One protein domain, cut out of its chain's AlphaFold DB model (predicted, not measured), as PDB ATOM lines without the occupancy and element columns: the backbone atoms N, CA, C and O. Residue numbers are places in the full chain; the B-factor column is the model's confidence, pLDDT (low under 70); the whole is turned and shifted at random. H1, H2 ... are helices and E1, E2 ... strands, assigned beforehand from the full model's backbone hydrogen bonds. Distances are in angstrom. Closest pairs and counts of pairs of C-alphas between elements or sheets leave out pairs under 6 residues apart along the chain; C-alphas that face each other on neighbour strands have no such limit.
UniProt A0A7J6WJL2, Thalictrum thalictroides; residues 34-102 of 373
ATOM      1  N   PHE A  34     259.155 243.504 164.063       47.53
ATOM      2  CA  PHE A  34     260.507 242.908 164.050       47.53
ATOM      3  C   PHE A  34     261.573 243.845 163.460       47.53
ATOM      4  O   PHE A  34     261.334 244.488 162.438       47.53
ATOM      5  N   LEU A  35     262.766 243.882 164.065       50.78
ATOM      6  CA  LEU A  35     263.964 244.503 163.492       50.78
ATOM      7  C   LEU A  35     264.851 243.425 162.849       50.78
ATOM      8  O   LEU A  35     265.526 242.669 163.548       50.78
ATOM      9  N   SER A  36     264.870 243.363 161.518       55.66
ATOM     10  CA  SER A  36     265.742 242.456 160.761       55.66
ATOM     11  C   SER A  36     267.082 243.111 160.407       55.66
ATOM     12  O   SER A  36     267.193 244.336 160.334       55.66
ATOM     13  N   ARG A  37     268.097 242.293 160.104       51.91
ATOM     14  CA  ARG A  37     269.369 242.756 159.525       51.91
ATOM     15  C   ARG A  37     269.109 243.403 158.154       51.91
ATOM     16  O   ARG A  37     268.927 242.694 157.171       51.91
ATOM     17  N   ASP A  38     269.069 244.733 158.090       53.81
ATOM     18  CA  ASP A  38     269.034 245.499 156.832       53.81
ATOM     19  C   ASP A  38     270.449 246.019 156.531       53.81
ATOM     20  O   ASP A  38     271.155 246.498 157.418       53.81
ATOM     21  N   THR A  39     270.883 245.906 155.279       50.66
ATOM     22  CA  THR A  39     272.192 246.380 154.803       50.66
ATOM     23  C   THR A  39     272.226 247.891 154.563       50.66
ATOM     24  O   THR A  39     273.278 248.447 154.250       50.66
ATOM     25  N   ARG A  40     271.082 248.576 154.661       56.22
ATOM     26  CA  ARG A  40     270.979 250.033 154.518       56.22
ATOM     27  C   ARG A  40     271.110 250.721 155.880       56.22
ATOM     28  O   ARG A  40     270.678 250.156 156.882       56.22
ATOM     29  N   PRO A  41     271.626 251.965 155.940       55.75
ATOM     30  CA  PRO A  41     271.627 252.747 157.174       55.75
ATOM     31  C   PRO A  41     270.197 252.891 157.713       55.75
ATOM     32  O   PRO A  41     269.384 253.633 157.162       55.75
ATOM     33  N   CYS A  42     269.878 252.151 158.772       64.88
ATOM     34  CA  CYS A  42     268.537 252.083 159.356       64.88
ATOM     35  C   CYS A  42     268.403 252.928 160.635       64.88
ATOM     36  O   CYS A  42     267.288 253.243 161.057       64.88
ATOM     37  N   ALA A  43     269.528 253.378 161.205       71.56
ATOM     38  CA  ALA A  43     269.590 254.159 162.435       71.56
ATOM     39  C   ALA A  43     270.566 255.345 162.329       71.56
ATOM     40  O   ALA A  43     271.624 255.245 161.713       71.56
ATOM     41  N   ARG A  44     270.205 256.472 162.951       76.50
ATOM     42  CA  ARG A  44     271.063 257.641 163.208       76.50
ATOM     43  C   ARG A  44     271.801 257.520 164.538       76.50
ATOM     44  O   ARG A  44     272.921 258.003 164.649       76.50
ATOM     45  N   SER A  45     271.170 256.916 165.543       77.12
ATOM     46  CA  SER A  45     271.787 256.651 166.843       77.12
ATOM     47  C   SER A  45     271.116 255.473 167.534       77.12
ATOM     48  O   SER A  45     269.968 255.127 167.240       77.12
ATOM     49  N   ILE A  46     271.859 254.849 168.442       83.88
ATOM     50  CA  ILE A  46     271.423 253.692 169.214       83.88
ATOM     51  C   ILE A  46     271.897 253.889 170.654       83.88
ATOM     52  O   ILE A  46     273.019 254.344 170.875       83.88
ATOM     53  N   ALA A  47     271.048 253.563 171.624       82.56
ATOM     54  CA  ALA A  47     271.384 253.594 173.041       82.56
ATOM     55  C   ALA A  47     270.802 252.374 173.759       82.56
ATOM     56  O   ALA A  47     269.701 251.923 173.450       82.56
ATOM     57  N   TRP A  48     271.538 251.874 174.745       84.75
ATOM     58  CA  TRP A  48     271.169 250.703 175.529       84.75
ATOM     59  C   TRP A  48     270.770 251.128 176.934       84.75
ATOM     60  O   TRP A  48     271.433 251.964 177.553       84.75
ATOM     61  N   SER A  49     269.691 250.551 177.451       78.88
ATOM     62  CA  SER A  49     269.391 250.645 178.870       78.88
ATOM     63  C   SER A  49     270.306 249.703 179.660       78.88
ATOM     64  O   SER A  49     270.728 248.672 179.132       78.88
ATOM     65  N   PRO A  50     270.545 249.983 180.952       74.12
ATOM     66  CA  PRO A  50     271.006 248.957 181.880       74.12
ATOM     67  C   PRO A  50     270.129 247.697 181.817       74.12
ATOM     68  O   PRO A  50     268.941 247.783 181.475       74.12
ATOM     69  N   LEU A  51     270.713 246.548 182.164       70.44
ATOM     70  CA  LEU A  51     269.979 245.298 182.384       70.44
ATOM     71  C   LEU A  51     268.924 245.485 183.494       70.44
ATOM     72  O   LEU A  51     269.032 246.397 184.319       70.44
ATOM     73  N   GLY A  52     267.866 244.675 183.466       66.00
ATOM     74  CA  GLY A  52     266.783 244.727 184.454       66.00
ATOM     75  C   GLY A  52     265.655 245.726 184.164       66.00
ATOM     76  O   GLY A  52     264.741 245.861 184.976       66.00
ATOM     77  N   LEU A  53     265.686 246.445 183.034       64.38
ATOM     78  CA  LEU A  53     264.666 247.452 182.693       64.38
ATOM     79  C   LEU A  53     263.579 246.947 181.734       64.38
ATOM     80  O   LEU A  53     262.535 247.594 181.623       64.38
ATOM     81  N   ALA A  54     263.788 245.812 181.064       66.69
ATOM     82  CA  ALA A  54     262.757 245.140 180.275       66.69
ATOM     83  C   ALA A  54     261.900 244.190 181.148       66.69
ATOM     84  O   ALA A  54     262.373 243.719 182.182       66.69
ATOM     85  N   PRO A  55     260.661 243.842 180.732       53.66
ATOM     86  CA  PRO A  55     259.763 242.951 181.487       53.66
ATOM     87  C   PRO A  55     260.320 241.555 181.817       53.66
ATOM     88  O   PRO A  55     259.799 240.890 182.703       53.66
ATOM     89  N   ASN A  56     261.363 241.110 181.117       63.56
ATOM     90  CA  ASN A  56     262.072 239.845 181.331       63.56
ATOM     91  C   ASN A  56     263.453 240.038 181.987       63.56
ATOM     92  O   ASN A  56     264.365 239.263 181.721       63.56
ATOM     93  N   SER A  57     263.639 241.118 182.752       63.62
ATOM     94  CA  SER A  57     264.933 241.527 183.328       63.62
ATOM     95  C   SER A  57     266.031 241.812 182.289       63.62
ATOM     96  O   SER A  57     267.199 241.983 182.626       63.62
ATOM     97  N   GLY A  58     265.666 241.917 181.011       70.94
ATOM     98  CA  GLY A  58     266.579 242.246 179.921       70.94
ATOM     99  C   GLY A  58     266.922 243.731 179.819       70.94
ATOM    100  O   GLY A  58     266.406 244.578 180.557       70.94
ATOM    101  N   CYS A  59     267.763 244.064 178.840       77.88
ATOM    102  CA  CYS A  59     267.962 245.447 178.414       77.88
ATOM    103  C   CYS A  59     266.899 245.878 177.386       77.88
ATOM    104  O   CYS A  59     266.318 245.070 176.654       77.88
ATOM    105  N   ILE A  60     266.644 247.183 177.341       84.56
ATOM    106  CA  ILE A  60     265.857 247.858 176.312       84.56
ATOM    107  C   ILE A  60     266.831 248.595 175.393       84.56
ATOM    108  O   ILE A  60     267.743 249.284 175.850       84.56
ATOM    109  N   LEU A  61     266.601 248.484 174.094       87.94
ATOM    110  CA  LEU A  61     267.348 249.166 173.053       87.94
ATOM    111  C   LEU A  61     266.527 250.341 172.519       87.94
ATOM    112  O   LEU A  61     265.411 250.152 172.051       87.94
ATOM    113  N   ALA A  62     267.067 251.553 172.554       89.75
ATOM    114  CA  ALA A  62     266.480 252.714 171.897       89.75
ATOM    115  C   ALA A  62     267.201 252.975 170.570       89.75
ATOM    116  O   ALA A  62     268.422 253.114 170.542       89.75
ATOM    117  N   VAL A  63     266.452 253.077 169.472       88.12
ATOM    118  CA  VAL A  63     266.976 253.350 168.130       88.12
ATOM    119  C   VAL A  63     266.337 254.619 167.590       88.12
ATOM    120  O   VAL A  63     265.119 254.693 167.437       88.12
ATOM    121  N   CYS A  64     267.163 255.609 167.261       86.94
ATOM    122  CA  CYS A  64     266.751 256.756 166.466       86.94
ATOM    123  C   CYS A  64     266.892 256.397 164.987       86.94
ATOM    124  O   CYS A  64     268.005 256.182 164.512       86.94
ATOM    125  N   THR A  65     265.792 256.308 164.250       84.25
ATOM    126  CA  THR A  65     265.790 255.931 162.833       84.25
ATOM    127  C   THR A  65     266.315 257.057 161.945       84.25
ATOM    128  O   THR A  65     266.398 258.224 162.338       84.25
ATOM    129  N   THR A  66     266.619 256.740 160.685       76.88
ATOM    130  CA  THR A  66     266.966 257.741 159.659       76.88
ATOM    131  C   THR A  66     265.851 258.735 159.355       76.88
ATOM    132  O   THR A  66     266.143 259.803 158.819       76.88
ATOM    133  N   GLU A  67     264.618 258.469 159.777       80.75
ATOM    134  CA  GLU A  67     263.494 259.407 159.705       80.75
ATOM    135  C   GLU A  67     263.423 260.356 160.913       80.75
ATOM    136  O   GLU A  67     262.656 261.314 160.890       80.75
ATOM    137  N   GLY A  68     264.247 260.132 161.942       79.25
ATOM    138  CA  GLY A  68     264.223 260.894 163.190       79.25
ATOM    139  C   GLY A  68     263.183 260.397 164.195       79.25
ATOM    140  O   GLY A  68     262.803 261.161 165.076       79.25
ATOM    141  N   ARG A  69     262.721 259.144 164.068       84.44
ATOM    142  CA  ARG A  69     261.833 258.516 165.057       84.44
ATOM    143  C   ARG A  69     262.639 257.768 166.100       84.44
ATOM    144  O   ARG A  69     263.597 257.094 165.736       84.44
ATOM    145  N   VAL A  70     262.240 257.833 167.363       87.94
ATOM    146  CA  VAL A  70     262.881 257.102 168.458       87.94
ATOM    147  C   VAL A  70     262.006 255.927 168.865       87.94
ATOM    148  O   VAL A  70     260.931 256.104 169.431       87.94
ATOM    149  N   LYS A  71     262.492 254.719 168.595       89.62
ATOM    150  CA  LYS A  71     261.792 253.458 168.844       89.62
ATOM    151  C   LYS A  71     262.509 252.637 169.906       89.62
ATOM    152  O   LYS A  71     263.735 252.562 169.903       89.62
ATOM    153  N   LEU A  72     261.747 252.019 170.798       87.69
ATOM    154  CA  LEU A  72     262.229 251.095 171.815       87.69
ATOM    155  C   LEU A  72     262.065 249.659 171.337       87.69
ATOM    156  O   LEU A  72     261.010 249.304 170.817       87.69
ATOM    157  N   TYR A  73     263.071 248.835 171.589       85.62
ATOM    158  CA  TYR A  73     263.099 247.411 171.301       85.62
ATOM    159  C   TYR A  73     263.471 246.642 172.566       85.62
ATOM    160  O   TYR A  73     264.234 247.128 173.401       85.62
ATOM    161  N   ARG A  74     262.950 245.428 172.705       79.81
ATOM    162  CA  ARG A  74     263.351 244.479 173.748       79.81
ATOM    163  C   ARG A  74     264.208 243.376 173.156       79.81
ATOM    164  O   ARG A  74     264.091 243.068 171.966       79.81
ATOM    165  N   GLN A  75     264.984 242.741 174.029       76.75
ATOM    166  CA  GLN A  75     265.730 241.550 173.664       76.75
ATOM    167  C   GLN A  75     264.790 240.434 173.158       76.75
ATOM    168  O   GLN A  75     263.627 240.354 173.603       76.75
ATOM    169  N   PRO A  76     265.274 239.587 172.233       70.81
ATOM    170  CA  PRO A  76     264.568 238.389 171.796       70.81
ATOM    171  C   PRO A  76     264.107 237.550 172.996       70.81
ATOM    172  O   PRO A  76     264.750 237.528 174.042       70.81
ATOM    173  N   PHE A  77     262.958 236.885 172.865       62.16
ATOM    174  CA  PHE A  77     262.455 235.976 173.910       62.16
ATOM    175  C   PHE A  77     263.061 234.567 173.803       62.16
ATOM    176  O   PHE A  77     262.945 233.780 174.732       62.16
ATOM    177  N   ILE A  78     263.673 234.243 172.661       63.00
ATOM    178  CA  ILE A  78     264.207 232.919 172.346       63.00
ATOM    179  C   ILE A  78     265.704 233.073 172.087       63.00
ATOM    180  O   ILE A  78     266.087 233.865 171.226       63.00
ATOM    181  N   ASP A  79     266.517 232.281 172.782       53.12
ATOM    182  CA  ASP A  79     267.984 232.395 172.807       53.12
ATOM    183  C   ASP A  79     268.658 232.198 171.434       53.12
ATOM    184  O   ASP A  79     269.769 232.668 171.208       53.12
ATOM    185  N   TYR A  80     267.971 231.568 170.476       57.31
ATOM    186  CA  TYR A  80     268.468 231.342 169.110       57.31
ATOM    187  C   TYR A  80     267.936 232.343 168.072       57.31
ATOM    188  O   TYR A  80     268.148 232.166 166.872       57.31
ATOM    189  N   CYS A  81     267.225 233.388 168.499       58.06
ATOM    190  CA  CYS A  81     266.688 234.413 167.614       58.06
ATOM    191  C   CYS A  81     267.465 235.719 167.801       58.06
ATOM    192  O   CYS A  81     267.491 236.273 168.891       58.06
ATOM    193  N   ALA A  82     268.080 236.243 166.740       62.62
ATOM    194  CA  ALA A  82     268.807 237.518 166.786       62.62
ATOM    195  C   ALA A  82     267.899 238.748 166.559       62.62
ATOM    196  O   ALA A  82     268.400 239.862 166.385       62.62
ATOM    197  N   GLU A  83     266.578 238.556 166.502       72.75
ATOM    198  CA  GLU A  83     265.627 239.597 166.110       72.75
ATOM    199  C   GLU A  83     265.144 240.396 167.319       72.75
ATOM    200  O   GLU A  83     264.425 239.907 168.194       72.75
ATOM    201  N   TRP A  84     265.534 241.668 167.346       77.19
ATOM    202  CA  TRP A  84     265.049 242.623 168.330       77.19
ATOM    203  C   TRP A  84     263.594 242.965 168.041       77.19
ATOM    204  O   TRP A  84     263.211 243.248 166.904       77.19
ATOM    205  N   VAL A  85     262.782 242.958 169.091       77.81
ATOM    206  CA  VAL A  85     261.342 243.169 168.964       77.81
ATOM    207  C   VAL A  85     261.025 244.612 169.316       77.81
ATOM    208  O   VAL A  85     261.252 245.015 170.452       77.81
ATOM    209  N   GLU A  86     260.501 245.381 168.363       82.81
ATOM    210  CA  GLU A  86     259.990 246.733 168.590       82.81
ATOM    211  C   GLU A  86     258.845 246.670 169.598       82.81
ATOM    212  O   GLU A  86     257.889 245.907 169.447       82.81
ATOM    213  N   VAL A  87     258.976 247.474 170.643       81.44
ATOM    214  CA  VAL A  87     258.058 247.564 171.772       81.44
ATOM    215  C   VAL A  87     257.220 248.830 171.666       81.44
ATOM    216  O   VAL A  87     256.021 248.783 171.915       81.44
ATOM    217  N   LYS A  88     257.825 249.979 171.334       82.94
ATOM    218  CA  LYS A  88     257.102 251.260 171.309       82.94
ATOM    219  C   LYS A  88     257.837 252.340 170.524       82.94
ATOM    220  O   LYS A  88     259.036 252.516 170.718       82.94
ATOM    221  N   ASP A  89     257.116 253.135 169.742       86.88
ATOM    222  CA  ASP A  89     257.604 254.429 169.250       86.88
ATOM    223  C   ASP A  89     257.376 255.495 170.337       86.88
ATOM    224  O   ASP A  89     256.251 255.695 170.802       86.88
ATOM    225  N   ILE A  90     258.452 256.131 170.800       87.19
ATOM    226  CA  ILE A  90     258.434 257.144 171.864       87.19
ATOM    227  C   ILE A  90     258.801 258.539 171.348       87.19
ATOM    228  O   ILE A  90     259.109 259.412 172.156       87.19
ATOM    229  N   THR A  91     258.789 258.754 170.031       88.44
ATOM    230  CA  THR A  91     259.214 260.015 169.404       88.44
ATOM    231  C   THR A  91     258.511 261.224 170.014       88.44
ATOM    232  O   THR A  91     259.183 262.131 170.503       88.44
ATOM    233  N   ASP A  92     257.179 261.204 170.056       85.06
ATOM    234  CA  ASP A  92     256.386 262.333 170.552       85.06
ATOM    235  C   ASP A  92     256.560 262.516 172.064       85.06
ATOM    236  O   ASP A  92     256.767 263.626 172.539       85.06
ATOM    237  N   LEU A  93     256.604 261.415 172.825       84.75
ATOM    238  CA  LEU A  93     256.835 261.453 174.275       84.75
ATOM    239  C   LEU A  93     258.192 262.068 174.631       84.75
ATOM    240  O   LEU A  93     258.302 262.829 175.595       84.75
ATOM    241  N   LEU A  94     259.234 261.718 173.875       83.81
ATOM    242  CA  LEU A  94     260.564 262.284 174.052       83.81
ATOM    243  C   LEU A  94     260.583 263.753 173.626       83.81
ATOM    244  O   LEU A  94     261.163 264.574 174.329       83.81
ATOM    245  N   PHE A  95     259.938 264.090 172.510       81.88
ATOM    246  CA  PHE A  95     259.849 265.464 172.030       81.88
ATOM    247  C   PHE A  95     259.139 266.371 173.039       81.88
ATOM    248  O   PHE A  95     259.714 267.369 173.470       81.88
ATOM    249  N   ASP A  96     257.954 265.983 173.507       81.19
ATOM    250  CA  ASP A  96     257.188 266.718 174.516       81.19
ATOM    251  C   ASP A  96     257.973 266.868 175.820       81.19
ATOM    252  O   ASP A  96     257.926 267.911 176.478       81.19
ATOM    253  N   HIS A  97     258.732 265.837 176.205       78.88
ATOM    254  CA  HIS A  97     259.624 265.920 177.355       78.88
ATOM    255  C   HIS A  97     260.723 266.961 177.147       78.88
ATOM    256  O   HIS A  97     260.900 267.801 178.023       78.88
ATOM    257  N   LEU A  98     261.420 266.925 176.009       75.94
ATOM    258  CA  LEU A  98     262.513 267.847 175.691       75.94
ATOM    259  C   LEU A  98     262.031 269.299 175.607       75.94
ATOM    260  O   LEU A  98     262.690 270.202 176.128       75.94
ATOM    261  N   VAL A  99     260.853 269.513 175.019       75.44
ATOM    262  CA  VAL A  99     260.180 270.817 174.983       75.44
ATOM    263  C   VAL A  99     259.848 271.284 176.402       75.44
ATOM    264  O   VAL A  99     260.135 272.421 176.765       75.44
ATOM    265  N   ARG A 100     259.302 270.400 177.246       76.00
ATOM    266  CA  ARG A 100     258.950 270.723 178.638       76.00
ATOM    267  C   ARG A 100     260.165 270.913 179.550       76.00
ATOM    268  O   ARG A 100     260.060 271.617 180.547       76.00
ATOM    269  N   SER A 101     261.296 270.283 179.242       71.00
ATOM    270  CA  SER A 101     262.555 270.435 179.977       71.00
ATOM    271  C   SER A 101     263.391 271.632 179.509       71.00
ATOM    272  O   SER A 101     264.560 271.720 179.875       71.00
ATOM    273  N   SER A 102     262.818 272.530 178.698       59.53
ATOM    274  CA  SER A 102     263.473 273.741 178.183       59.53
ATOM    275  C   SER A 102     264.751 273.460 177.386       59.53
ATOM    276  O   SER A 102     265.739 274.186 177.493       59.53
TER     277      SER A 102
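What this domain is: This is residues 34 to 102 of the 373 residues of a protein of Thalictrum thalictroides (UniProt A0A7J6WJL2). A single strongly twisted sheet, E1 to E4, makes the body, and one helix, H1, continues from the end of E4 past the sheet, with residues 96 to 102 sticking out. The first printed residues, 34 to 35, fold back to pair briefly with E4. The 69 printed residues have four named strands and then one helix, a mixed class with under half of the residues in named elements; the sheet, in order E1, E2, E3, E4, is antiparallel. The outline is flat, 43 by 31 by 15 A, and only just compact, close to loose, with a radius of gyration of the C-alphas of 13.1 A.

Where its parts are: Find C-alpha 43 at (269.590, 254.159, 162.435); from there E1 runs 13.6 A to residue 48. Next come E2, residues 60 to 65, 15.7 A; E3, residues 70 to 74, 13.7 A; and E4, residues 84 to 89, 14.0 A. H1, residues 91 to 100, runs 14.1 A to C-alpha 100 at (258.950, 270.723, 178.638).

How they stand to each other: The strands form a meander, each the antiparallel neighbour of the one before, and each successive pair is a hairpin. Look at N 47 and O 62, 2.9 A, for E1 and E2; N 61 and O 73, 2.8 A, for E2 and E3; and N 72 and O 88, 2.8 A, for E3 and E4. The edge strands E1 and E4 are apart. H1 only grazes the sheet with residues 91 to 95; its closest C-alphas to E3 are Thr 91 and Val 70, 4.8 A. In H1 every O i to N i+4 pair is within hydrogen-bond range.

The domain as a whole: The C-alphas farthest apart are Tyr 80 and Ser 102, 43.6 A. The printed part has no cut, and the link E1 to E2 is long, with 11 residues. Look for pLDDT under 70 at residues 34 to 42, 52 to 57, 77 to 82 and 102.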